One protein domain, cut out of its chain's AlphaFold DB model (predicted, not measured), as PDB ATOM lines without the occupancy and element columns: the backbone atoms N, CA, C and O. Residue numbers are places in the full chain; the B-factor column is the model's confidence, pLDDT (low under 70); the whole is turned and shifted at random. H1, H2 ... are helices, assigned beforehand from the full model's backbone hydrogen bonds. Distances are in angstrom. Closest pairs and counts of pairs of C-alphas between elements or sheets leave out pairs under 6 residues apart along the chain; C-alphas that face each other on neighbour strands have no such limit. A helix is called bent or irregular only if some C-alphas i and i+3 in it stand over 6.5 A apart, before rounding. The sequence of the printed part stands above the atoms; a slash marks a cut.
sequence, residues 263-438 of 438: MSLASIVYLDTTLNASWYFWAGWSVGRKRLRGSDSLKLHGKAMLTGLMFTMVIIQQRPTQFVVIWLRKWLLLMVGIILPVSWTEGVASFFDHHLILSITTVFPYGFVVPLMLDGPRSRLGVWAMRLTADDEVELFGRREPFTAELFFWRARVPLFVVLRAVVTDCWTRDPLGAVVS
ATOM      1  N   MET A 263    -131.982 380.059  23.427       84.75
ATOM      2  CA  MET A 263    -131.746 381.250  22.613       84.75
ATOM      3  C   MET A 263    -130.421 381.184  21.859       84.75
ATOM      4  O   MET A 263    -130.331 381.664  20.732       84.75
ATOM      5  N   SER A 264    -129.406 380.542  22.435       89.69
ATOM      6  CA  SER A 264    -128.135 380.305  21.749       89.69
ATOM      7  C   SER A 264    -128.298 379.326  20.594       89.69
ATOM      8  O   SER A 264    -127.756 379.558  19.521       89.69
ATOM      9  N   LEU A 265    -129.106 378.278  20.768       90.56
ATOM     10  CA  LEU A 265    -129.457 377.382  19.667       90.56
ATOM     11  C   LEU A 265    -130.208 378.120  18.553       90.56
ATOM     12  O   LEU A 265    -129.890 377.934  17.380       90.56
ATOM     13  N   ALA A 266    -131.159 378.992  18.897       90.06
ATOM     14  CA  ALA A 266    -131.857 379.814  17.908       90.06
ATOM     15  C   ALA A 266    -130.893 380.770  17.179       90.06
ATOM     16  O   ALA A 266    -130.938 380.871  15.955       90.06
ATOM     17  N   SER A 267    -129.973 381.407  17.912       91.94
ATOM     18  CA  SER A 267    -128.910 382.260  17.363       91.94
ATOM     19  C   SER A 267    -128.043 381.513  16.343       91.94
ATOM     20  O   SER A 267    -127.842 381.997  15.230       91.94
ATOM     21  N   ILE A 268    -127.611 380.291  16.673       93.69
ATOM     22  CA  ILE A 268    -126.844 379.419  15.770       93.69
ATOM     23  C   ILE A 268    -127.627 379.139  14.489       93.69
ATOM     24  O   ILE A 268    -127.056 379.232  13.406       93.69
ATOM     25  N   VAL A 269    -128.925 378.835  14.593       92.81
ATOM     26  CA  VAL A 269    -129.783 378.605  13.422       92.81
ATOM     27  C   VAL A 269    -129.846 379.850  12.535       92.81
ATOM     28  O   VAL A 269    -129.645 379.732  11.331       92.81
ATOM     29  N   TYR A 270    -130.067 381.043  13.097       93.19
ATOM     30  CA  TYR A 270    -130.121 382.281  12.309       93.19
ATOM     31  C   TYR A 270    -128.791 382.629  11.635       93.19
ATOM     32  O   TYR A 270    -128.767 383.089  10.492       93.19
ATOM     33  N   LEU A 271    -127.675 382.415  12.330       95.62
ATOM     34  CA  LEU A 271    -126.347 382.639  11.762       95.62
ATOM     35  C   LEU A 271    -126.048 381.638  10.649       95.62
ATOM     36  O   LEU A 271    -125.520 382.020   9.605       95.62
ATOM     37  N   ASP A 272    -126.440 380.379  10.833       95.56
ATOM     38  CA  ASP A 272    -126.274 379.337   9.827       95.56
ATOM     39  C   ASP A 272    -127.107 379.616   8.572       95.56
ATOM     40  O   ASP A 272    -126.584 379.534   7.459       95.56
ATOM     41  N   THR A 273    -128.375 380.014   8.718       94.50
ATOM     42  CA  THR A 273    -129.222 380.374   7.569       94.50
ATOM     43  C   THR A 273    -128.688 381.606   6.845       94.50
ATOM     44  O   THR A 273    -128.616 381.605   5.615       94.50
ATOM     45  N   THR A 274    -128.232 382.624   7.583       96.69
ATOM     46  CA  THR A 274    -127.634 383.843   7.014       96.69
ATOM     47  C   THR A 274    -126.345 383.538   6.251       96.69
ATOM     48  O   THR A 274    -126.142 384.039   5.138       96.69
ATOM     49  N   LEU A 275    -125.476 382.686   6.802       97.31
ATOM     50  CA  LEU A 275    -124.235 382.287   6.143       97.31
ATOM     51  C   LEU A 275    -124.505 381.450   4.887       97.31
ATOM     52  O   LEU A 275    -123.907 381.717   3.844       97.31
ATOM     53  N   ASN A 276    -125.423 380.480   4.954       95.94
ATOM     54  CA  ASN A 276    -125.806 379.679   3.790       95.94
ATOM     55  C   ASN A 276    -126.411 380.556   2.686       95.94
ATOM     56  O   ASN A 276    -125.968 380.474   1.541       95.94
ATOM     57  N   ALA A 277    -127.356 381.443   3.016       97.06
ATOM     58  CA  ALA A 277    -127.931 382.390   2.059       97.06
ATOM     59  C   ALA A 277    -126.845 383.237   1.380       97.06
ATOM     60  O   ALA A 277    -126.784 383.307   0.152       97.06
ATOM     61  N   SER A 278    -125.933 383.803   2.176       98.25
ATOM     62  CA  SER A 278    -124.807 384.599   1.679       98.25
ATOM     63  C   SER A 278    -123.908 383.803   0.736       98.25
ATOM     64  O   SER A 278    -123.550 384.297  -0.334       98.25
ATOM     65  N   TRP A 279    -123.582 382.558   1.087       98.00
ATOM     66  CA  TRP A 279    -122.776 381.698   0.228       98.00
ATOM     67  C   TRP A 279    -123.474 381.415  -1.104       98.00
ATOM     68  O   TRP A 279    -122.863 381.585  -2.158       98.00
ATOM     69  N   TYR A 280    -124.759 381.049  -1.086       97.94
ATOM     70  CA  TYR A 280    -125.513 380.741  -2.304       97.94
ATOM     71  C   TYR A 280    -125.695 381.958  -3.212       97.94
ATOM     72  O   TYR A 280    -125.579 381.831  -4.430       97.94
ATOM     73  N   PHE A 281    -125.923 383.145  -2.648       98.25
ATOM     74  CA  PHE A 281    -125.976 384.382  -3.424       98.25
ATOM     75  C   PHE A 281    -124.628 384.732  -4.049       98.25
ATOM     76  O   PHE A 281    -124.569 385.085  -5.228       98.25
ATOM     77  N   TRP A 282    -123.535 384.584  -3.297       98.19
ATOM     78  CA  TRP A 282    -122.190 384.802  -3.822       98.19
ATOM     79  C   TRP A 282    -121.839 383.794  -4.926       98.19
ATOM     80  O   TRP A 282    -121.382 384.185  -6.003       98.19
ATOM     81  N   ALA A 283    -122.107 382.506  -4.699       97.56
ATOM     82  CA  ALA A 283    -121.860 381.440  -5.663       97.56
ATOM     83  C   ALA A 283    -122.718 381.630  -6.921       97.56
ATOM     84  O   ALA A 283    -122.204 381.591  -8.038       97.56
ATOM     85  N   GLY A 284    -124.005 381.945  -6.749       97.44
ATOM     86  CA  GLY A 284    -124.913 382.289  -7.838       97.44
ATOM     87  C   GLY A 284    -124.395 383.469  -8.656       97.44
ATOM     88  O   GLY A 284    -124.313 383.373  -9.881       97.44
ATOM     89  N   TRP A 285    -123.985 384.563  -8.012       97.38
ATOM     90  CA  TRP A 285    -123.389 385.714  -8.693       97.38
ATOM     91  C   TRP A 285    -122.116 385.345  -9.470       97.38
ATOM     92  O   TRP A 285    -121.984 385.710 -10.640       97.38
ATOM     93  N   SER A 286    -121.218 384.570  -8.856       97.81
ATOM     94  CA  SER A 286    -119.975 384.083  -9.469       97.81
ATOM     95  C   SER A 286    -120.245 383.246 -10.725       97.81
ATOM     96  O   SER A 286    -119.702 383.549 -11.789       97.81
ATOM     97  N   VAL A 287    -121.152 382.264 -10.648       97.50
ATOM     98  CA  VAL A 287    -121.579 381.443 -11.795       97.50
ATOM     99  C   VAL A 287    -122.207 382.314 -12.885       97.50
ATOM    100  O   VAL A 287    -121.848 382.214 -14.058       97.50
ATOM    101  N   GLY A 288    -123.099 383.236 -12.507       95.19
ATOM    102  CA  GLY A 288    -123.769 384.144 -13.440       95.19
ATOM    103  C   GLY A 288    -122.824 385.122 -14.147       95.19
ATOM    104  O   GLY A 288    -123.137 385.568 -15.257       95.19
ATOM    105  N   ARG A 289    -121.678 385.443 -13.533       95.88
ATOM    106  CA  ARG A 289    -120.609 386.264 -14.116       95.88
ATOM    107  C   ARG A 289    -119.679 385.449 -15.016       95.88
ATOM    108  O   ARG A 289    -119.354 385.924 -16.097       95.88
ATOM    109  N   LYS A 290    -119.242 384.265 -14.573       95.94
ATOM    110  CA  LYS A 290    -118.269 383.426 -15.298       95.94
ATOM    111  C   LYS A 290    -118.883 382.703 -16.499       95.94
ATOM    112  O   LYS A 290    -118.249 382.642 -17.540       95.94
ATOM    113  N   ARG A 291    -120.107 382.181 -16.348       93.38
ATOM    114  CA  ARG A 291    -120.894 381.496 -17.392       93.38
ATOM    115  C   ARG A 291    -120.116 380.446 -18.194       93.38
ATOM    116  O   ARG A 291    -120.191 380.434 -19.420       93.38
ATOM    117  N   LEU A 292    -119.389 379.563 -17.512       96.06
ATOM    118  CA  LEU A 292    -118.452 378.633 -18.157       96.06
ATOM    119  C   LEU A 292    -119.122 377.685 -19.168       96.06
ATOM    120  O   LEU A 292    -118.477 377.249 -20.114       96.06
ATOM    121  N   ARG A 293    -120.413 377.387 -18.982       95.06
ATOM    122  CA  ARG A 293    -121.229 376.478 -19.804       95.06
ATOM    123  C   ARG A 293    -122.432 377.182 -20.444       95.06
ATOM    124  O   ARG A 293    -123.461 376.566 -20.711       95.06
ATOM    125  N   GLY A 294    -122.354 378.500 -20.646       94.25
ATOM    126  CA  GLY A 294    -123.393 379.268 -21.339       94.25
ATOM    127  C   GLY A 294    -124.771 379.194 -20.667       94.25
ATOM    128  O   GLY A 294    -124.974 379.731 -19.574       94.25
ATOM    129  N   SER A 295    -125.746 378.572 -21.338       93.19
ATOM    130  CA  SER A 295    -127.140 378.498 -20.873       93.19
ATOM    131  C   SER A 295    -127.313 377.626 -19.623       93.19
ATOM    132  O   SER A 295    -128.158 377.939 -18.780       93.19
ATOM    133  N   ASP A 296    -126.489 376.595 -19.439       94.69
ATOM    134  CA  ASP A 296    -126.559 375.727 -18.260       94.69
ATOM    135  C   ASP A 296    -126.020 376.422 -17.007       94.69
ATOM    136  O   ASP A 296    -126.659 376.365 -15.954       94.69
ATOM    137  N   SER A 297    -124.959 377.226 -17.134       95.81
ATOM    138  CA  SER A 297    -124.510 378.122 -16.059       95.81
ATOM    139  C   SER A 297    -125.615 379.078 -15.615       95.81
ATOM    140  O   SER A 297    -125.756 379.387 -14.436       95.81
ATOM    141  N   LEU A 298    -126.446 379.554 -16.548       92.81
ATOM    142  CA  LEU A 298    -127.565 380.436 -16.226       92.81
ATOM    143  C   LEU A 298    -128.697 379.720 -15.477       92.81
ATOM    144  O   LEU A 298    -129.375 380.364 -14.669       92.81
ATOM    145  N   LYS A 299    -128.902 378.419 -15.721       93.19
ATOM    146  CA  LYS A 299    -129.812 377.583 -14.923       93.19
ATOM    147  C   LYS A 299    -129.237 377.358 -13.526       93.19
ATOM    148  O   LYS A 299    -129.958 377.541 -12.548       93.19
ATOM    149  N   LEU A 300    -127.945 377.038 -13.428       96.19
ATOM    150  CA  LEU A 300    -127.240 376.851 -12.158       96.19
ATOM    151  C   LEU A 300    -127.231 378.128 -11.305       96.19
ATOM    152  O   LEU A 300    -127.543 378.071 -10.118       96.19
ATOM    153  N   HIS A 301    -126.980 379.289 -11.915       95.25
ATOM    154  CA  HIS A 301    -127.147 380.601 -11.285       95.25
ATOM    155  C   HIS A 301    -128.551 380.754 -10.688       95.25
ATOM    156  O   HIS A 301    -128.687 381.102  -9.519       95.25
ATOM    157  N   GLY A 302    -129.594 380.450 -11.470       93.00
ATOM    158  CA  GLY A 302    -130.979 380.507 -11.005       93.00
ATOM    159  C   GLY A 302    -131.246 379.575  -9.819       93.00
ATOM    160  O   GLY A 302    -131.872 380.007  -8.854       93.00
ATOM    161  N   LYS A 303    -130.728 378.336  -9.856       94.38
ATOM    162  CA  LYS A 303    -130.809 377.385  -8.732       94.38
ATOM    163  C   LYS A 303    -130.143 377.960  -7.479       94.38
ATOM    164  O   LYS A 303    -130.780 378.005  -6.437       94.38
ATOM    165  N   ALA A 304    -128.907 378.448  -7.584       96.25
ATOM    166  CA  ALA A 304    -128.162 379.009  -6.454       96.25
ATOM    167  C   ALA A 304    -128.857 380.241  -5.854       96.25
ATOM    168  O   ALA A 304    -129.070 380.293  -4.647       96.25
ATOM    169  N   MET A 305    -129.299 381.189  -6.688       96.38
ATOM    170  CA  MET A 305    -130.045 382.362  -6.222       96.38
ATOM    171  C   MET A 305    -131.353 381.971  -5.522       96.38
ATOM    172  O   MET A 305    -131.676 382.521  -4.474       96.38
ATOM    173  N   LEU A 306    -132.089 380.998  -6.068       92.44
ATOM    174  CA  LEU A 306    -133.332 380.514  -5.470       92.44
ATOM    175  C   LEU A 306    -133.087 379.812  -4.131       92.44
ATOM    176  O   LEU A 306    -133.818 380.053  -3.176       92.44
ATOM    177  N   THR A 307    -132.051 378.979  -4.035       93.44
ATOM    178  CA  THR A 307    -131.671 378.320  -2.781       93.44
ATOM    179  C   THR A 307    -131.258 379.340  -1.726       93.44
ATOM    180  O   THR A 307    -131.725 379.251  -0.594       93.44
ATOM    181  N   GLY A 308    -130.464 380.353  -2.089       95.69
ATOM    182  CA  GLY A 308    -130.137 381.451  -1.178       95.69
ATOM    183  C   GLY A 308    -131.390 382.166  -0.671       95.69
ATOM    184  O   GLY A 308    -131.550 382.361   0.532       95.69
ATOM    185  N   LEU A 309    -132.337 382.462  -1.567       94.44
ATOM    186  CA  LEU A 309    -133.606 383.096  -1.215       94.44
ATOM    187  C   LEU A 309    -134.446 382.224  -0.273       94.44
ATOM    188  O   LEU A 309    -134.992 382.745   0.699       94.44
ATOM    189  N   MET A 310    -134.476 380.906  -0.486       91.06
ATOM    190  CA  MET A 310    -135.140 379.960   0.415       91.06
ATOM    191  C   MET A 310    -134.593 380.018   1.839       91.06
ATOM    192  O   MET A 310    -135.380 380.014   2.782       91.06
ATOM    193  N   PHE A 311    -133.271 380.128   2.010       93.00
ATOM    194  CA  PHE A 311    -132.678 380.305   3.340       93.00
ATOM    195  C   PHE A 311    -133.147 381.596   4.013       93.00
ATOM    196  O   PHE A 311    -133.394 381.590   5.216       93.00
ATOM    197  N   THR A 312    -133.337 382.681   3.256       93.56
ATOM    198  CA  THR A 312    -133.905 383.922   3.815       93.56
ATOM    199  C   THR A 312    -135.385 383.767   4.177       93.56
ATOM    200  O   THR A 312    -135.851 384.339   5.157       93.56
ATOM    201  N   MET A 313    -136.123 382.956   3.416       90.25
ATOM    202  CA  MET A 313    -137.563 382.734   3.562       90.25
ATOM    203  C   MET A 313    -137.925 381.690   4.623       90.25
ATOM    204  O   MET A 313    -139.106 381.484   4.887       90.25
ATOM    205  N   VAL A 314    -136.945 381.077   5.291       86.94
ATOM    206  CA  VAL A 314    -137.143 380.212   6.472       86.94
ATOM    207  C   VAL A 314    -138.081 380.863   7.500       86.94
ATOM    208  O   VAL A 314    -138.974 380.219   8.052       86.94
ATOM    209  N   ILE A 315    -137.967 382.178   7.676       84.75
ATOM    210  CA  ILE A 315    -138.812 382.947   8.589       84.75
ATOM    211  C   ILE A 315    -140.318 382.856   8.253       84.75
ATOM    212  O   ILE A 315    -141.150 382.965   9.148       84.75
ATOM    213  N   ILE A 316    -140.694 382.582   6.999       82.62
ATOM    214  CA  ILE A 316    -142.095 382.472   6.557       82.62
ATOM    215  C   ILE A 316    -142.796 381.270   7.176       82.62
ATOM    216  O   ILE A 316    -143.990 381.354   7.437       82.62
ATOM    217  N   GLN A 317    -142.095 380.160   7.425       80.81
ATOM    218  CA  GLN A 317    -142.714 379.026   8.125       80.81
ATOM    219  C   GLN A 317    -142.540 379.162   9.641       80.81
ATOM    220  O   GLN A 317    -143.441 378.809  10.397       80.81
ATOM    221  N   GLN A 318    -141.439 379.770  10.089       84.75
ATOM    222  CA  GLN A 318    -141.194 380.043  11.503       84.75
ATOM    223  C   GLN A 318    -142.264 380.951  12.138       84.75
ATOM    224  O   GLN A 318    -142.755 380.666  13.229       84.75
ATOM    225  N   ARG A 319    -142.625 382.054  11.473       84.44
ATOM    226  CA  ARG A 319    -143.489 383.114  12.021       84.44
ATOM    227  C   ARG A 319    -144.934 382.663  12.279       84.44
ATOM    228  O   ARG A 319    -145.423 382.906  13.382       84.44
ATOM    229  N   PRO A 320    -145.616 381.954  11.361       83.06
ATOM    230  CA  PRO A 320    -146.919 381.357  11.643       83.06
ATOM    231  C   PRO A 320    -146.871 380.348  12.793       83.06
ATOM    232  O   PRO A 320    -147.747 380.363  13.654       83.06
ATOM    233  N   THR A 321    -145.832 379.508  12.864       84.25
ATOM    234  CA  THR A 321    -145.671 378.568  13.984       84.25
ATOM    235  C   THR A 321    -145.492 379.311  15.307       84.25
ATOM    236  O   THR A 321    -146.161 378.979  16.284       84.25
ATOM    237  N   GLN A 322    -144.663 380.357  15.343       85.19
ATOM    238  CA  GLN A 322    -144.519 381.226  16.514       85.19
ATOM    239  C   GLN A 322    -145.853 381.846  16.925       85.19
ATOM    240  O   GLN A 322    -146.203 381.797  18.102       85.19
ATOM    241  N   PHE A 323    -146.622 382.367  15.967       84.12
ATOM    242  CA  PHE A 323    -147.941 382.934  16.228       84.12
ATOM    243  C   PHE A 323    -148.877 381.917  16.890       84.12
ATOM    244  O   PHE A 323    -149.433 382.197  17.952       84.12
ATOM    245  N   VAL A 324    -148.999 380.717  16.311       85.69
ATOM    246  CA  VAL A 324    -149.849 379.644  16.849       85.69
ATOM    247  C   VAL A 324    -149.424 379.274  18.266       85.69
ATOM    248  O   VAL A 324    -150.262 379.186  19.159       85.69
ATOM    249  N   VAL A 325    -148.125 379.102  18.513       86.88
ATOM    250  CA  VAL A 325    -147.641 378.680  19.830       86.88
ATOM    251  C   VAL A 325    -147.791 379.791  20.876       86.88
ATOM    252  O   VAL A 325    -148.173 379.511  22.012       86.88
ATOM    253  N   ILE A 326    -147.574 381.058  20.515       84.75
ATOM    254  CA  ILE A 326    -147.830 382.204  21.404       84.75
ATOM    255  C   ILE A 326    -149.320 382.312  21.735       84.75
ATOM    256  O   ILE A 326    -149.678 382.558  22.887       84.75
ATOM    257  N   TRP A 327    -150.189 382.115  20.744       86.50
ATOM    258  CA  TRP A 327    -151.634 382.116  20.937       86.50
ATOM    259  C   TRP A 327    -152.071 380.990  21.883       86.50
ATOM    260  O   TRP A 327    -152.745 381.261  22.876       86.50
ATOM    261  N   LEU A 328    -151.597 379.758  21.659       88.75
ATOM    262  CA  LEU A 328    -151.852 378.614  22.542       88.75
ATOM    263  C   LEU A 328    -151.353 378.868  23.969       88.75
ATOM    264  O   LEU A 328    -152.066 378.597  24.932       88.75
ATOM    265  N   ARG A 329    -150.155 379.444  24.115       87.19
ATOM    266  CA  ARG A 329    -149.606 379.845  25.416       87.19
ATOM    267  C   ARG A 329    -150.522 380.839  26.128       87.19
ATOM    268  O   ARG A 329    -150.799 380.659  27.309       87.19
ATOM    269  N   LYS A 330    -150.974 381.894  25.440       85.75
ATOM    270  CA  LYS A 330    -151.870 382.909  26.024       85.75
ATOM    271  C   LYS A 330    -153.178 382.276  26.505       85.75
ATOM    272  O   LYS A 330    -153.593 382.549  27.626       85.75
ATOM    273  N   TRP A 331    -153.769 381.384  25.709       89.31
ATOM    274  CA  TRP A 331    -154.962 380.632  26.110       89.31
ATOM    275  C   TRP A 331    -154.723 379.732  27.316       89.31
ATOM    276  O   TRP A 331    -155.531 379.730  28.240       89.31
ATOM    277  N   LEU A 332    -153.605 379.007  27.345       88.75
ATOM    278  CA  LEU A 332    -153.266 378.146  28.472       88.75
ATOM    279  C   LEU A 332    -153.097 378.951  29.765       88.75
ATOM    280  O   LEU A 332    -153.637 378.563  30.796       88.75
ATOM    281  N   LEU A 333    -152.394 380.085  29.708       86.44
ATOM    282  CA  LEU A 333    -152.211 380.960  30.868       86.44
ATOM    283  C   LEU A 333    -153.525 381.586  31.335       86.44
ATOM    284  O   LEU A 333    -153.735 381.703  32.539       86.44
ATOM    285  N   LEU A 334    -154.424 381.933  30.410       88.81
ATOM    286  CA  LEU A 334    -155.768 382.395  30.748       88.81
ATOM    287  C   LEU A 334    -156.557 381.306  31.489       88.81
ATOM    288  O   LEU A 334    -157.099 381.567  32.556       88.81
ATOM    289  N   MET A 335    -156.577 380.077  30.964       89.56
ATOM    290  CA  MET A 335    -157.283 378.952  31.592       89.56
ATOM    291  C   MET A 335    -156.702 378.611  32.966       89.56
ATOM    292  O   MET A 335    -157.443 378.408  33.924       89.56
ATOM    293  N   VAL A 336    -155.374 378.614  33.087       88.31
ATOM    294  CA  VAL A 336    -154.676 378.420  34.362       88.31
ATOM    295  C   VAL A 336    -155.019 379.527  35.356       88.31
ATOM    296  O   VAL A 336    -155.265 379.221  36.515       88.31
ATOM    297  N   GLY A 337    -155.096 380.784  34.916       87.69
ATOM    298  CA  GLY A 337    -155.495 381.908  35.767       87.69
ATOM    299  C   GLY A 337    -156.944 381.840  36.258       87.69
ATOM    300  O   GLY A 337    -157.248 382.396  37.308       87.69
ATOM    301  N   ILE A 338    -157.822 381.150  35.524       91.06
ATOM    302  CA  ILE A 338    -159.221 380.929  35.916       91.06
ATOM    303  C   ILE A 338    -159.346 379.744  36.887       91.06
ATOM    304  O   ILE A 338    -160.161 379.787  37.804       91.06
ATOM    305  N   ILE A 339    -158.568 378.678  36.675       91.25
ATOM    306  CA  ILE A 339    -158.737 377.396  37.378       91.25
ATOM    307  C   ILE A 339    -157.849 377.291  38.625       91.25
ATOM    308  O   ILE A 339    -158.266 376.707  39.625       91.25
ATOM    309  N   LEU A 340    -156.613 377.795  38.567       87.56
ATOM    310  CA  LEU A 340    -155.611 377.589  39.613       87.56
ATOM    311  C   LEU A 340    -155.477 378.804  40.546       87.56
ATOM    312  O   LEU A 340    -155.663 379.943  40.118       87.56
ATOM    313  N   PRO A 341    -155.080 378.586  41.815       85.19
ATOM    314  CA  PRO A 341    -154.720 379.671  42.722       85.19
ATOM    315  C   PRO A 341    -153.576 380.524  42.160       85.19
ATOM    316  O   PRO A 341    -152.658 379.998  41.529       85.19
ATOM    317  N   VAL A 342    -153.567 381.824  42.472       82.81
ATOM    318  CA  VAL A 342    -152.554 382.796  42.000       82.81
ATOM    319  C   VAL A 342    -151.112 382.346  42.284       82.81
ATOM    320  O   VAL A 342    -150.224 382.556  41.468       82.81
ATOM    321  N   SER A 343    -150.855 381.645  43.390       81.94
ATOM    322  CA  SER A 343    -149.512 381.132  43.702       81.94
ATOM    323  C   SER A 343    -148.998 380.079  42.709       81.94
ATOM    324  O   SER A 343    -147.792 379.907  42.559       81.94
ATOM    325  N   TRP A 344    -149.891 379.378  42.005       80.38
ATOM    326  CA  TRP A 344    -149.530 378.390  40.984       80.38
ATOM    327  C   TRP A 344    -149.373 379.032  39.603       80.38
ATOM    328  O   TRP A 344    -148.602 378.535  38.779       80.38
ATOM    329  N   THR A 345    -150.067 380.144  39.344       79.06
ATOM    330  CA  THR A 345    -150.024 380.819  38.042       79.06
ATOM    331  C   THR A 345    -148.637 381.391  37.755       79.06
ATOM    332  O   THR A 345    -148.177 381.294  36.620       79.06
ATOM    333  N   GLU A 346    -147.918 381.879  38.769       79.44
ATOM    334  CA  GLU A 346    -146.535 382.360  38.628       79.44
ATOM    335  C   GLU A 346    -145.561 381.242  38.226       79.44
ATOM    336  O   GLU A 346    -144.746 381.414  37.312       79.44
ATOM    337  N   GLY A 347    -145.673 380.070  38.861       80.25
ATOM    338  CA  GLY A 347    -144.854 378.902  38.536       80.25
ATOM    339  C   GLY A 347    -145.089 378.419  37.103       80.25
ATOM    340  O   GLY A 347    -144.137 378.188  36.354       80.25
ATOM    341  N   VAL A 348    -146.356 378.350  36.688       79.81
ATOM    342  CA  VAL A 348    -146.744 377.966  35.325       79.81
ATOM    343  C   VAL A 348    -146.306 379.018  34.300       79.81
ATOM    344  O   VAL A 348    -145.729 378.670  33.270       79.81
ATOM    345  N   ALA A 349    -146.493 380.309  34.584       78.12
ATOM    346  CA  ALA A 349    -146.058 381.396  33.709       78.12
ATOM    347  C   ALA A 349    -144.536 381.411  33.509       78.12
ATOM    348  O   ALA A 349    -144.071 381.683  32.401       78.12
ATOM    349  N   SER A 350    -143.765 381.073  34.549       77.06
ATOM    350  CA  SER A 350    -142.313 380.924  34.440       77.06
ATOM    351  C   SER A 350    -141.885 379.670  33.676       77.06
ATOM    352  O   SER A 350    -140.799 379.683  33.099       77.06
ATOM    353  N   PHE A 351    -142.667 378.586  33.706       78.56
ATOM    354  CA  PHE A 351    -142.384 377.379  32.923       78.56
ATOM    355  C   PHE A 351    -142.624 377.629  31.430       78.56
ATOM    356  O   PHE A 351    -141.796 377.285  30.590       78.56
ATOM    357  N   PHE A 352    -143.717 378.321  31.106       78.81
ATOM    358  CA  PHE A 352    -144.018 378.794  29.758       78.81
ATOM    359  C   PHE A 352    -143.345 380.143  29.475       78.81
ATOM    360  O   PHE A 352    -143.998 381.095  29.040       78.81
ATOM    361  N   ASP A 353    -142.040 380.248  29.727       80.69
ATOM    362  CA  ASP A 353    -141.274 381.450  29.400       80.69
ATOM    363  C   ASP A 353    -141.378 381.760  27.897       80.69
ATOM    364  O   ASP A 353    -141.241 380.879  27.041       80.69
ATOM    365  N   HIS A 354    -141.666 383.018  27.569       78.75
ATOM    366  CA  HIS A 354    -141.946 383.418  26.191       78.75
ATOM    367  C   HIS A 354    -140.720 383.211  25.286       78.75
ATOM    368  O   HIS A 354    -140.851 382.702  24.172       78.75
ATOM    369  N   HIS A 355    -139.518 383.514  25.786       79.94
ATOM    370  CA  HIS A 355    -138.274 383.385  25.024       79.94
ATOM    371  C   HIS A 355    -137.875 381.929  24.815       79.94
ATOM    372  O   HIS A 355    -137.398 381.572  23.734       79.94
ATOM    373  N   LEU A 356    -138.124 381.067  25.806       81.19
ATOM    374  CA  LEU A 356    -137.940 379.625  25.661       81.19
ATOM    375  C   LEU A 356    -138.820 379.068  24.535       81.19
ATOM    376  O   LEU A 356    -138.326 378.388  23.637       81.19
ATOM    377  N   ILE A 357    -140.110 379.407  24.543       83.56
ATOM    378  CA  ILE A 357    -141.081 378.948  23.544       83.56
ATOM    379  C   ILE A 357    -140.694 379.410  22.132       83.56
ATOM    380  O   ILE A 357    -140.667 378.613  21.191       83.56
ATOM    381  N   LEU A 358    -140.340 380.683  21.972       81.81
ATOM    382  CA  LEU A 358    -139.883 381.221  20.688       81.81
ATOM    383  C   LEU A 358    -138.602 380.551  20.194       81.81
ATOM    384  O   LEU A 358    -138.459 380.262  19.004       81.81
ATOM    385  N   SER A 359    -137.677 380.273  21.106       83.62
ATOM    386  CA  SER A 359    -136.439 379.577  20.773       83.62
ATOM    387  C   SER A 359    -136.729 378.154  20.304       83.62
ATOM    388  O   SER A 359    -136.238 377.748  19.256       83.62
ATOM    389  N   ILE A 360    -137.606 377.422  20.996       83.75
ATOM    390  CA  ILE A 360    -138.012 376.063  20.609       83.75
ATOM    391  C   ILE A 360    -138.703 376.061  19.244       83.75
ATOM    392  O   ILE A 360    -138.356 375.252  18.391       83.75
ATOM    393  N   THR A 361    -139.630 376.987  18.988       83.81
ATOM    394  CA  THR A 361    -140.306 377.090  17.677       83.81
ATOM    395  C   THR A 361    -139.372 377.475  16.530       83.81
ATOM    396  O   THR A 361    -139.712 377.257  15.375       83.81
ATOM    397  N   THR A 362    -138.189 378.007  16.834       83.19
ATOM    398  CA  THR A 362    -137.135 378.283  15.848       83.19
ATOM    399  C   THR A 362    -136.233 377.063  15.656       83.19
ATOM    400  O   THR A 362    -135.959 376.642  14.535       83.19
ATOM    401  N   VAL A 363    -135.798 376.454  16.760       84.94
ATOM    402  CA  VAL A 363    -134.856 375.330  16.777       84.94
ATOM    403  C   VAL A 363    -135.504 374.033  16.309       84.94
ATOM    404  O   VAL A 363    -134.861 373.246  15.631       84.94
ATOM    405  N   PHE A 364    -136.766 373.774  16.626       81.75
ATOM    406  CA  PHE A 364    -137.403 372.511  16.268       81.75
ATOM    407  C   PHE A 364    -137.557 372.317  14.743       81.75
ATOM    408  O   PHE A 364    -137.122 371.280  14.244       81.75
ATOM    409  N   PRO A 365    -138.084 373.289  13.968       77.00
ATOM    410  CA  PRO A 365    -138.212 373.133  12.517       77.00
ATOM    411  C   PRO A 365    -136.917 373.368  11.725       77.00
ATOM    412  O   PRO A 365    -136.869 372.982  10.564       77.00
ATOM    413  N   TYR A 366    -135.880 373.994  12.293       78.00
ATOM    414  CA  TYR A 366    -134.669 374.350  11.525       78.00
ATOM    415  C   TYR A 366    -133.355 373.909  12.159       78.00
ATOM    416  O   TYR A 366    -132.350 373.762  11.470       78.00
ATOM    417  N   GLY A 367    -133.345 373.616  13.453       79.62
ATOM    418  CA  GLY A 367    -132.178 373.098  14.160       79.62
ATOM    419  C   GLY A 367    -131.723 371.739  13.638       79.62
ATOM    420  O   GLY A 367    -130.540 371.441  13.740       79.62
ATOM    421  N   PHE A 368    -132.604 370.949  13.008       81.69
ATOM    422  CA  PHE A 368    -132.197 369.721  12.317       81.69
ATOM    423  C   PHE A 368    -131.463 369.992  10.993       81.69
ATOM    424  O   PHE A 368    -130.707 369.139  10.535       81.69
ATOM    425  N   VAL A 369    -131.648 371.163  10.370       81.44
ATOM    426  CA  VAL A 369    -130.960 371.520   9.117       81.44
ATOM    427  C   VAL A 369    -129.476 371.761   9.377       81.44
ATOM    428  O   VAL A 369    -128.648 371.325   8.584       81.44
ATOM    429  N   VAL A 370    -129.131 372.361  10.520       85.75
ATOM    430  CA  VAL A 370    -127.741 372.656  10.913       85.75
ATOM    431  C   VAL A 370    -126.832 371.411  10.860       85.75
ATOM    432  O   VAL A 370    -125.839 371.447  10.131       85.75
ATOM    433  N   PRO A 371    -127.133 370.283  11.541       85.62
ATOM    434  CA  PRO A 371    -126.303 369.082  11.453       85.62
ATOM    435  C   PRO A 371    -126.349 368.429  10.063       85.62
ATOM    436  O   PRO A 371    -125.338 367.899   9.609       85.62
ATOM    437  N   LEU A 372    -127.474 368.497   9.342       84.38
ATOM    438  CA  LEU A 372    -127.566 367.973   7.969       84.38
ATOM    439  C   LEU A 372    -126.765 368.805   6.955       84.38
ATOM    440  O   LEU A 372    -126.425 368.324   5.871       84.38
ATOM    441  N   MET A 373    -126.447 370.047   7.304       90.06
ATOM    442  CA  MET A 373    -125.604 370.955   6.537       90.06
ATOM    443  C   MET A 373    -124.262 371.201   7.216       90.06
ATOM    444  O   MET A 373    -123.620 372.215   6.962       90.06
ATOM    445  N   LEU A 374    -123.790 370.281   8.062       93.25
ATOM    446  CA  LEU A 374    -122.529 370.458   8.784       93.25
ATOM    447  C   LEU A 374    -121.330 370.657   7.835       93.25
ATOM    448  O   LEU A 374    -120.475 371.492   8.110       93.25
ATOM    449  N   ASP A 375    -121.334 369.998   6.676       94.62
ATOM    450  CA  ASP A 375    -120.336 370.165   5.602       94.62
ATOM    451  C   ASP A 375    -120.648 371.333   4.643       94.62
ATOM    452  O   ASP A 375    -120.081 371.442   3.556       94.62
ATOM    453  N   GLY A 376    -121.575 372.208   5.036       94.38
ATOM    454  CA  GLY A 376    -121.991 373.374   4.274       94.38
ATOM    455  C   GLY A 376    -122.861 373.035   3.059       94.38
ATOM    456  O   GLY A 376    -123.525 371.998   3.024       94.38
ATOM    457  N   PRO A 377    -122.851 373.895   2.030       94.62
ATOM    458  CA  PRO A 377    -123.605 373.740   0.785       94.62
ATOM    459  C   PRO A 377    -123.291 372.464  -0.008       94.62
ATOM    460  O   PRO A 377    -124.126 372.003  -0.783       94.62
ATOM    461  N   ARG A 378    -122.117 371.857   0.216       93.88
ATOM    462  CA  ARG A 378    -121.738 370.550  -0.346       93.88
ATOM    463  C   ARG A 378    -122.338 369.354   0.386       93.88
ATOM    464  O   ARG A 378    -122.140 368.221  -0.053       93.88
ATOM    465  N   SER A 379    -123.028 369.558   1.507       92.62
ATOM    466  CA  SER A 379    -123.661 368.444   2.201       92.62
ATOM    467  C   SER A 379    -124.638 367.720   1.272       92.62
ATOM    468  O   SER A 379    -125.183 368.302   0.329       92.62
ATOM    469  N   ARG A 380    -124.906 366.440   1.557       89.12
ATOM    470  CA  ARG A 380    -125.869 365.648   0.773       89.12
ATOM    471  C   ARG A 380    -127.219 366.352   0.660       89.12
ATOM    472  O   ARG A 380    -127.826 366.308  -0.403       89.12
ATOM    473  N   LEU A 381    -127.659 367.019   1.730       85.25
ATOM    474  CA  LEU A 381    -128.897 367.791   1.729       85.25
ATOM    475  C   LEU A 381    -128.820 368.991   0.775       85.25
ATOM    476  O   LEU A 381    -129.766 369.199   0.026       85.25
ATOM    477  N   GLY A 382    -127.715 369.746   0.764       88.31
ATOM    478  CA  GLY A 382    -127.530 370.897  -0.132       88.31
ATOM    479  C   GLY A 382    -127.516 370.499  -1.611       88.31
ATOM    480  O   GLY A 382    -128.302 371.019  -2.407       88.31
ATOM    481  N   VAL A 383    -126.700 369.499  -1.957       90.94
ATOM    482  CA  VAL A 383    -126.609 368.938  -3.318       90.94
ATOM    483  C   VAL A 383    -127.963 368.390  -3.780       90.94
ATOM    484  O   VAL A 383    -128.408 368.676  -4.896       90.94
ATOM    485  N   TRP A 384    -128.658 367.653  -2.906       86.88
ATOM    486  CA  TRP A 384    -129.987 367.109  -3.185       86.88
ATOM    487  C   TRP A 384    -131.046 368.205  -3.353       86.88
ATOM    488  O   TRP A 384    -131.798 368.178  -4.328       86.88
ATOM    489  N   ALA A 385    -131.083 369.197  -2.457       82.44
ATOM    490  CA  ALA A 385    -132.060 370.285  -2.485       82.44
ATOM    491  C   ALA A 385    -131.950 371.119  -3.770       82.44
ATOM    492  O   ALA A 385    -132.959 371.537  -4.335       82.44
ATOM    493  N   MET A 386    -130.728 371.314  -4.269       88.56
ATOM    494  CA  MET A 386    -130.467 372.003  -5.533       88.56
ATOM    495  C   MET A 386    -130.604 371.116  -6.776       88.56
ATOM    496  O   MET A 386    -130.656 371.641  -7.892       88.56
ATOM    497  N   ARG A 387    -130.645 369.787  -6.610       90.94
ATOM    498  CA  ARG A 387    -130.575 368.808  -7.707       90.94
ATOM    499  C   ARG A 387    -129.374 369.090  -8.619       90.94
ATOM    500  O   ARG A 387    -129.543 369.347  -9.817       90.94
ATOM    501  N   LEU A 388    -128.179 369.160  -8.028       90.19
ATOM    502  CA  LEU A 388    -126.942 369.380  -8.784       90.19
ATOM    503  C   LEU A 388    -126.530 368.105  -9.522       90.19
ATOM    504  O   LEU A 388    -126.676 366.996  -9.009       90.19
ATOM    505  N   THR A 389    -126.018 368.276 -10.736       95.06
ATOM    506  CA  THR A 389    -125.250 367.250 -11.447       95.06
ATOM    507  C   THR A 389    -123.766 367.359 -11.084       95.06
ATOM    508  O   THR A 389    -123.333 368.362 -10.520       95.06
ATOM    509  N   ALA A 390    -122.956 366.364 -11.454       95.00
ATOM    510  CA  ALA A 390    -121.510 366.415 -11.215       95.00
ATOM    511  C   ALA A 390    -120.848 367.652 -11.858       95.00
ATOM    512  O   ALA A 390    -119.983 368.276 -11.247       95.00
ATOM    513  N   ASP A 391    -121.291 368.046 -13.054       96.81
ATOM    514  CA  ASP A 391    -120.777 369.238 -13.734       96.81
ATOM    515  C   ASP A 391    -121.234 370.533 -13.049       96.81
ATOM    516  O   ASP A 391    -120.471 371.498 -12.968       96.81
ATOM    517  N   ASP A 392    -122.462 370.550 -12.512       96.44
ATOM    518  CA  ASP A 392    -122.950 371.670 -11.706       96.44
ATOM    519  C   ASP A 392    -122.095 371.848 -10.443       96.44
ATOM    520  O   ASP A 392    -121.764 372.975 -10.083       96.44
ATOM    521  N   GLU A 393    -121.700 370.754  -9.787       95.56
ATOM    522  CA  GLU A 393    -120.824 370.800  -8.614       95.56
ATOM    523  C   GLU A 393    -119.434 371.349  -8.956       95.56
ATOM    524  O   GLU A 393    -118.898 372.191  -8.230       95.56
ATOM    525  N   VAL A 394    -118.846 370.914 -10.074       96.94
ATOM    526  CA  VAL A 394    -117.540 371.421 -10.516       96.94
ATOM    527  C   VAL A 394    -117.607 372.918 -10.802       96.94
ATOM    528  O   VAL A 394    -116.713 373.650 -10.392       96.94
ATOM    529  N   GLU A 395    -118.665 373.405 -11.448       97.31
ATOM    530  CA  GLU A 395    -118.796 374.836 -11.723       97.31
ATOM    531  C   GLU A 395    -119.100 375.659 -10.460       97.31
ATOM    532  O   GLU A 395    -118.509 376.723 -10.262       97.31
ATOM    533  N   LEU A 396    -120.000 375.177  -9.596       96.38
ATOM    534  CA  LEU A 396    -120.438 375.902  -8.403       96.38
ATOM    535  C   LEU A 396    -119.341 375.960  -7.333       96.38
ATOM    536  O   LEU A 396    -119.132 377.001  -6.712       96.38
ATOM    537  N   PHE A 397    -118.636 374.847  -7.131       96.25
ATOM    538  CA  PHE A 397    -117.647 374.705  -6.070       96.25
ATOM    539  C   PHE A 397    -116.192 374.699  -6.567       96.25
ATOM    540  O   PHE A 397    -115.262 374.591  -5.769       96.25
ATOM    541  N   GLY A 398    -115.975 374.758  -7.881       95.31
ATOM    542  CA  GLY A 398    -114.659 374.681  -8.525       95.31
ATOM    543  C   GLY A 398    -114.107 373.261  -8.700       95.31
ATOM    544  O   GLY A 398    -113.097 373.093  -9.378       95.31
ATOM    545  N   ARG A 399    -114.726 372.242  -8.085       93.75
ATOM    546  CA  ARG A 399    -114.303 370.831  -8.154       93.75
ATOM    547  C   ARG A 399    -115.354 369.881  -7.582       93.75
ATOM    548  O   ARG A 399    -116.200 370.298  -6.795       93.75
ATOM    549  N   ARG A 400    -115.232 368.589  -7.889       90.94
ATOM    550  CA  ARG A 400    -116.166 367.555  -7.417       90.94
ATOM    551  C   ARG A 400    -116.021 367.235  -5.926       90.94
ATOM    552  O   ARG A 400    -117.012 367.192  -5.215       90.94
ATOM    553  N   GLU A 401    -114.801 367.077  -5.425       93.56
ATOM    554  CA  GLU A 401    -114.568 366.675  -4.028       93.56
ATOM    555  C   GLU A 401    -114.338 367.883  -3.100       93.56
ATOM    556  O   GLU A 401    -113.688 368.842  -3.505       93.56
ATOM    557  N   PRO A 402    -114.811 367.888  -1.845       94.19
ATOM    558  CA  PRO A 402    -114.627 369.013  -0.916       94.19
ATOM    559  C   PRO A 402    -113.179 369.142  -0.417       94.19
ATOM    560  O   PRO A 402    -112.491 368.133  -0.262       94.19
ATOM    561  N   PHE A 403    -112.658 370.362  -0.212       92.69
ATOM    562  CA  PHE A 403    -111.313 370.536   0.388       92.69
ATOM    563  C   PHE A 403    -111.353 370.224   1.880       92.69
ATOM    564  O   PHE A 403    -112.318 370.566   2.556       92.69
ATOM    565  N   THR A 404    -110.270 369.673   2.439       96.06
ATOM    566  CA  THR A 404    -110.154 369.515   3.899       96.06
ATOM    567  C   THR A 404    -110.327 370.855   4.613       96.06
ATOM    568  O   THR A 404    -111.041 370.930   5.607       96.06
ATOM    569  N   ALA A 405    -109.737 371.926   4.069       96.00
ATOM    570  CA  ALA A 405    -109.902 373.278   4.595       96.00
ATOM    571  C   ALA A 405    -111.356 373.770   4.495       96.00
ATOM    572  O   ALA A 405    -111.881 374.317   5.455       96.00
ATOM    573  N   GLU A 406    -112.030 373.530   3.365       94.25
ATOM    574  CA  GLU A 406    -113.448 373.869   3.176       94.25
ATOM    575  C   GLU A 406    -114.330 373.170   4.220       94.25
ATOM    576  O   GLU A 406    -115.109 373.829   4.906       94.25
ATOM    577  N   LEU A 407    -114.157 371.855   4.398       95.81
ATOM    578  CA  LEU A 407    -114.880 371.083   5.411       95.81
ATOM    579  C   LEU A 407    -114.573 371.578   6.821       95.81
ATOM    580  O   LEU A 407    -115.479 371.680   7.642       95.81
ATOM    581  N   PHE A 408    -113.309 371.895   7.106       97.19
ATOM    582  CA  PHE A 408    -112.908 372.436   8.395       97.19
ATOM    583  C   PHE A 408    -113.615 373.763   8.688       97.19
ATOM    584  O   PHE A 408    -114.230 373.881   9.742       97.19
ATOM    585  N   PHE A 409    -113.607 374.724   7.757       96.62
ATOM    586  CA  PHE A 409    -114.280 376.013   7.950       96.62
ATOM    587  C   PHE A 409    -115.788 375.857   8.140       96.62
ATOM    588  O   PHE A 409    -116.354 376.456   9.055       96.62
ATOM    589  N   TRP A 410    -116.439 375.013   7.333       96.75
ATOM    590  CA  TRP A 410    -117.863 374.747   7.508       96.75
ATOM    591  C   TRP A 410    -118.144 374.091   8.860       96.75
ATOM    592  O   TRP A 410    -119.016 374.563   9.581       96.75
ATOM    593  N   ARG A 411    -117.394 373.073   9.276       96.31
ATOM    594  CA  ARG A 411    -117.608 372.412  10.575       96.31
ATOM    595  C   ARG A 411    -117.309 373.332  11.760       96.31
ATOM    596  O   ARG A 411    -118.044 373.314  12.744       96.31
ATOM    597  N   ALA A 412    -116.272 374.161  11.655       97.19
ATOM    598  CA  ALA A 412    -115.844 375.085  12.701       97.19
ATOM    599  C   ALA A 412    -116.804 376.268  12.905       97.19
ATOM    600  O   ALA A 412    -116.765 376.911  13.952       97.19
ATOM    601  N   ARG A 413    -117.706 376.549  11.957       96.81
ATOM    602  CA  ARG A 413    -118.651 377.667  12.088       96.81
ATOM    603  C   ARG A 413    -119.608 377.509  13.272       96.81
ATOM    604  O   ARG A 413    -119.927 378.491  13.918       96.81
ATOM    605  N   VAL A 414    -120.046 376.284  13.579       94.94
ATOM    606  CA  VAL A 414    -120.996 376.025  14.671       94.94
ATOM    607  C   VAL A 414    -120.363 376.346  16.029       94.94
ATOM    608  O   VAL A 414    -120.938 377.161  16.752       94.94
ATOM    609  N   PRO A 415    -119.178 375.803  16.390       96.56
ATOM    610  CA  PRO A 415    -118.508 376.224  17.616       96.56
ATOM    611  C   PRO A 415    -118.131 377.710  17.583       96.56
ATOM    612  O   PRO A 415    -118.222 378.362  18.618       96.56
ATOM    613  N   LEU A 416    -117.797 378.284  16.420       96.94
ATOM    614  CA  LEU A 416    -117.571 379.727  16.306       96.94
ATOM    615  C   LEU A 416    -118.830 380.537  16.660       96.94
ATOM    616  O   LEU A 416    -118.731 381.491  17.420       96.94
ATOM    617  N   PHE A 417    -120.013 380.153  16.176       96.12
ATOM    618  CA  PHE A 417    -121.278 380.813  16.523       96.12
ATOM    619  C   PHE A 417    -121.584 380.705  18.020       96.12
ATOM    620  O   PHE A 417    -122.015 381.684  18.624       96.12
ATOM    621  N   VAL A 418    -121.303 379.548  18.635       94.31
ATOM    622  CA  VAL A 418    -121.409 379.365  20.093       94.31
ATOM    623  C   VAL A 418    -120.475 380.327  20.826       94.31
ATOM    624  O   VAL A 418    -120.918 381.004  21.748       94.31
ATOM    625  N   VAL A 419    -119.209 380.421  20.408       95.50
ATOM    626  CA  VAL A 419    -118.219 381.329  21.009       95.50
ATOM    627  C   VAL A 419    -118.636 382.787  20.840       95.50
ATOM    628  O   VAL A 419    -118.615 383.531  21.814       95.50
ATOM    629  N   LEU A 420    -119.071 383.198  19.648       94.25
ATOM    630  CA  LEU A 420    -119.556 384.560  19.405       94.25
ATOM    631  C   LEU A 420    -120.743 384.892  20.312       94.25
ATOM    632  O   LEU A 420    -120.766 385.953  20.933       94.25
ATOM    633  N   ARG A 421    -121.701 383.968  20.451       91.00
ATOM    634  CA  ARG A 421    -122.835 384.152  21.360       91.00
ATOM    635  C   ARG A 421    -122.387 384.207  22.821       91.00
ATOM    636  O   ARG A 421    -122.907 385.032  23.566       91.00
ATOM    637  N   ALA A 422    -121.428 383.379  23.228       91.12
ATOM    638  CA  ALA A 422    -120.859 383.408  24.574       91.12
ATOM    639  C   ALA A 422    -120.201 384.761  24.871       91.12
ATOM    640  O   ALA A 422    -120.473 385.344  25.910       91.12
ATOM    641  N   VAL A 423    -119.405 385.295  23.940       91.75
ATOM    642  CA  VAL A 423    -118.754 386.609  24.074       91.75
ATOM    643  C   VAL A 423    -119.791 387.721  24.216       91.75
ATOM    644  O   VAL A 423    -119.720 388.504  25.156       91.75
ATOM    645  N   VAL A 424    -120.794 387.754  23.334       89.31
ATOM    646  CA  VAL A 424    -121.856 388.776  23.358       89.31
ATOM    647  C   VAL A 424    -122.691 388.726  24.643       89.31
ATOM    648  O   VAL A 424    -123.201 389.747  25.090       89.31
ATOM    649  N   THR A 425    -122.832 387.549  25.251       86.44
ATOM    650  CA  THR A 425    -123.644 387.349  26.464       86.44
ATOM    651  C   THR A 425    -122.822 387.258  27.749       86.44
ATOM    652  O   THR A 425    -123.368 386.860  28.779       86.44
ATOM    653  N   ASP A 426    -121.527 387.596  27.708       88.12
ATOM    654  CA  ASP A 426    -120.596 387.460  28.839       88.12
ATOM    655  C   ASP A 426    -120.689 386.057  29.474       88.12
ATOM    656  O   ASP A 426    -121.086 385.881  30.624       88.12
ATOM    657  N   CYS A 427    -120.444 385.021  28.666       88.88
ATOM    658  CA  CYS A 427    -120.610 383.610  29.025       88.88
ATOM    659  C   CYS A 427    -122.030 383.268  29.512       88.88
ATOM    660  O   CYS A 427    -122.198 382.545  30.495       88.88
ATOM    661  N   TRP A 428    -123.056 383.762  28.810       87.25
ATOM    662  CA  TRP A 428    -124.468 383.570  29.158       87.25
ATOM    663  C   TRP A 428    -124.849 384.118  30.537       87.25
ATOM    664  O   TRP A 428    -125.810 383.631  31.133       87.25
ATOM    665  N   THR A 429    -124.136 385.118  31.050       84.44
ATOM    666  CA  THR A 429    -124.471 385.762  32.330       84.44
ATOM    667  C   THR A 429    -125.272 387.048  32.155       84.44
ATOM    668  O   THR A 429    -125.983 387.448  33.076       84.44
ATOM    669  N   ARG A 430    -125.217 387.669  30.971       80.50
ATOM    670  CA  ARG A 430    -125.917 388.919  30.661       80.50
ATOM    671  C   ARG A 430    -126.904 388.755  29.523       80.50
ATOM    672  O   ARG A 430    -126.720 387.939  28.616       80.50
ATOM    673  N   ASP A 431    -127.938 389.584  29.578       73.62
ATOM    674  CA  ASP A 431    -128.811 389.804  28.439       73.62
ATOM    675  C   ASP A 431    -127.984 390.434  27.300       73.62
ATOM    676  O   ASP A 431    -127.294 391.432  27.545       73.62
ATOM    677  N   PRO A 432    -128.017 389.883  26.075       66.00
ATOM    678  CA  PRO A 432    -127.275 390.439  24.946       66.00
ATOM    679  C   PRO A 432    -127.646 391.896  24.623       66.00
ATOM    680  O   PRO A 432    -126.818 392.604  24.055       66.00
ATOM    681  N   LEU A 433    -128.838 392.380  25.005       65.00
ATOM    682  CA  LEU A 433    -129.184 393.802  24.883       65.00
ATOM    683  C   LEU A 433    -128.362 394.694  25.815       65.00
ATOM    684  O   LEU A 433    -127.955 395.786  25.422       65.00
ATOM    685  N   GLY A 434    -128.094 394.227  27.036       59.84
ATOM    686  CA  GLY A 434    -127.317 394.977  28.022       59.84
ATOM    687  C   GLY A 434    -125.856 395.171  27.611       59.84
ATOM    688  O   GLY A 434    -125.232 396.127  28.055       59.84
ATOM    689  N   ALA A 435    -125.331 394.302  26.741       60.25
ATOM    690  CA  ALA A 435    -123.960 394.371  26.236       60.25
ATOM    691  C   ALA A 435    -123.756 395.392  25.100       60.25
ATOM    692  O   ALA A 435    -122.622 395.767  24.828       60.25
ATOM    693  N   VAL A 436    -124.821 395.831  24.416       61.12
ATOM    694  CA  VAL A 436    -124.728 396.828  23.325       61.12
ATOM    695  C   VAL A 436    -124.703 398.261  23.870       61.12
ATOM    696  O   VAL A 436    -124.214 399.168  23.202       61.12
ATOM    697  N   VAL A 437    -125.249 398.471  25.070       57.28
ATOM    698  CA  VAL A 437    -125.421 399.798  25.690       57.28
ATOM    699  C   VAL A 437    -124.275 400.145  26.656       57.28
ATOM    700  O   VAL A 437    -124.129 401.307  27.034       57.28
ATOM    701  N   SER A 438    -123.464 399.159  27.053       50.72
ATOM    702  CA  SER A 438    -122.262 399.318  27.888       50.72
ATOM    703  C   SER A 438    -121.014 399.534  27.049       50.72
ATOM    704  O   SER A 438    -120.191 400.391  27.435       50.72
TER     705      SER A 438
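What this domain is: This is residues 263 to 438 of the 438 residues of the protein "Hypothetical protein" of Polarella glacialis (UniProt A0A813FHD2). A long rod of helices is built along H2, one long helix that runs nearly straight despite a bend; H1 folds back along its first arm H2a, and H3 and H4 come back along its second arm H2b. H8 crosses the beginning of H1 on a side away from H2, H7 packs on H1 and H2a near one end of the rod, and the tail with H9 leads off beyond H8. The printed part has 176 residues with nine named helices, H1 to H9 in chain order, and no named strand: all helix. It is loose, with a radius of gyration of the C-alphas of 20.9 A, and spans 71 by 33 by 28 A.

Where its parts are: H2, residues 295 to 339, was assigned as one helix by its hydrogen bonds but is bent: C-alphas 312 and 315 are 6.9 A apart. Its arms are H2a, residues 295 to 312, 26.2 A long from C-alpha 295 at (-127.140, 378.498, -20.873), and H2b, residues 315 to 339, 35.4 A long. H1, residues 263 to 290, begins at C-alpha 263 (-131.746, 381.250, 22.613) and measures 40.3 A. H3 is residues 342 to 351, H4 354 to 366, H5 369 to 372, H6 380 to 386 and H7 390 to 397. H8, residues 404 to 424, measures 29.8 A, with a kink of 36 degrees near residue 415. H9, residues 434 to 437, ends at C-alpha 437 (-125.421, 399.798, 25.690).

How they stand to each other: H2 is the hub, touching five helices. H1 and H2a form a hairpin at a shallow tilt of 18 degrees, closest at the C-alphas of Ala 277 and Gly 308, 4.0 A. H2b and H3 form another, closest at C-alphas 337 and 345, 6.0 A. H4 touches H2b residues 318 to 326 at a steep tilt of 39 degrees, closest at C-alphas 322 and 361, 6.0 A. H8 touches H1 at a steep tilt of 41 degrees, closest at C-alphas 268 and 417, 5.8 A. H7 touches H2a, closest at C-alphas 300 and 392, 6.7 A. H6 and H2a only just touch, with 3 pairs of C-alphas within 8 A, closest at 303 and 386, 6.3 A. H5 is close to H1 but not clearly touching, at 6.8 A between C-alphas 269 and 370. Every O i to N i+4 pair is within hydrogen-bond range in H1, H2a, H6 and H7; H2b has 19 of 21, H3 4 of 6, H4 8 of 9 and H8 15 of 17, while H5 and H9 are too short.

The domain as a whole: The C-alphas farthest apart, of Gly 294 and Pro 341, are 71.3 A apart. The printed part has no cut and no long link. Residues 432 to 438 have pLDDT under 70.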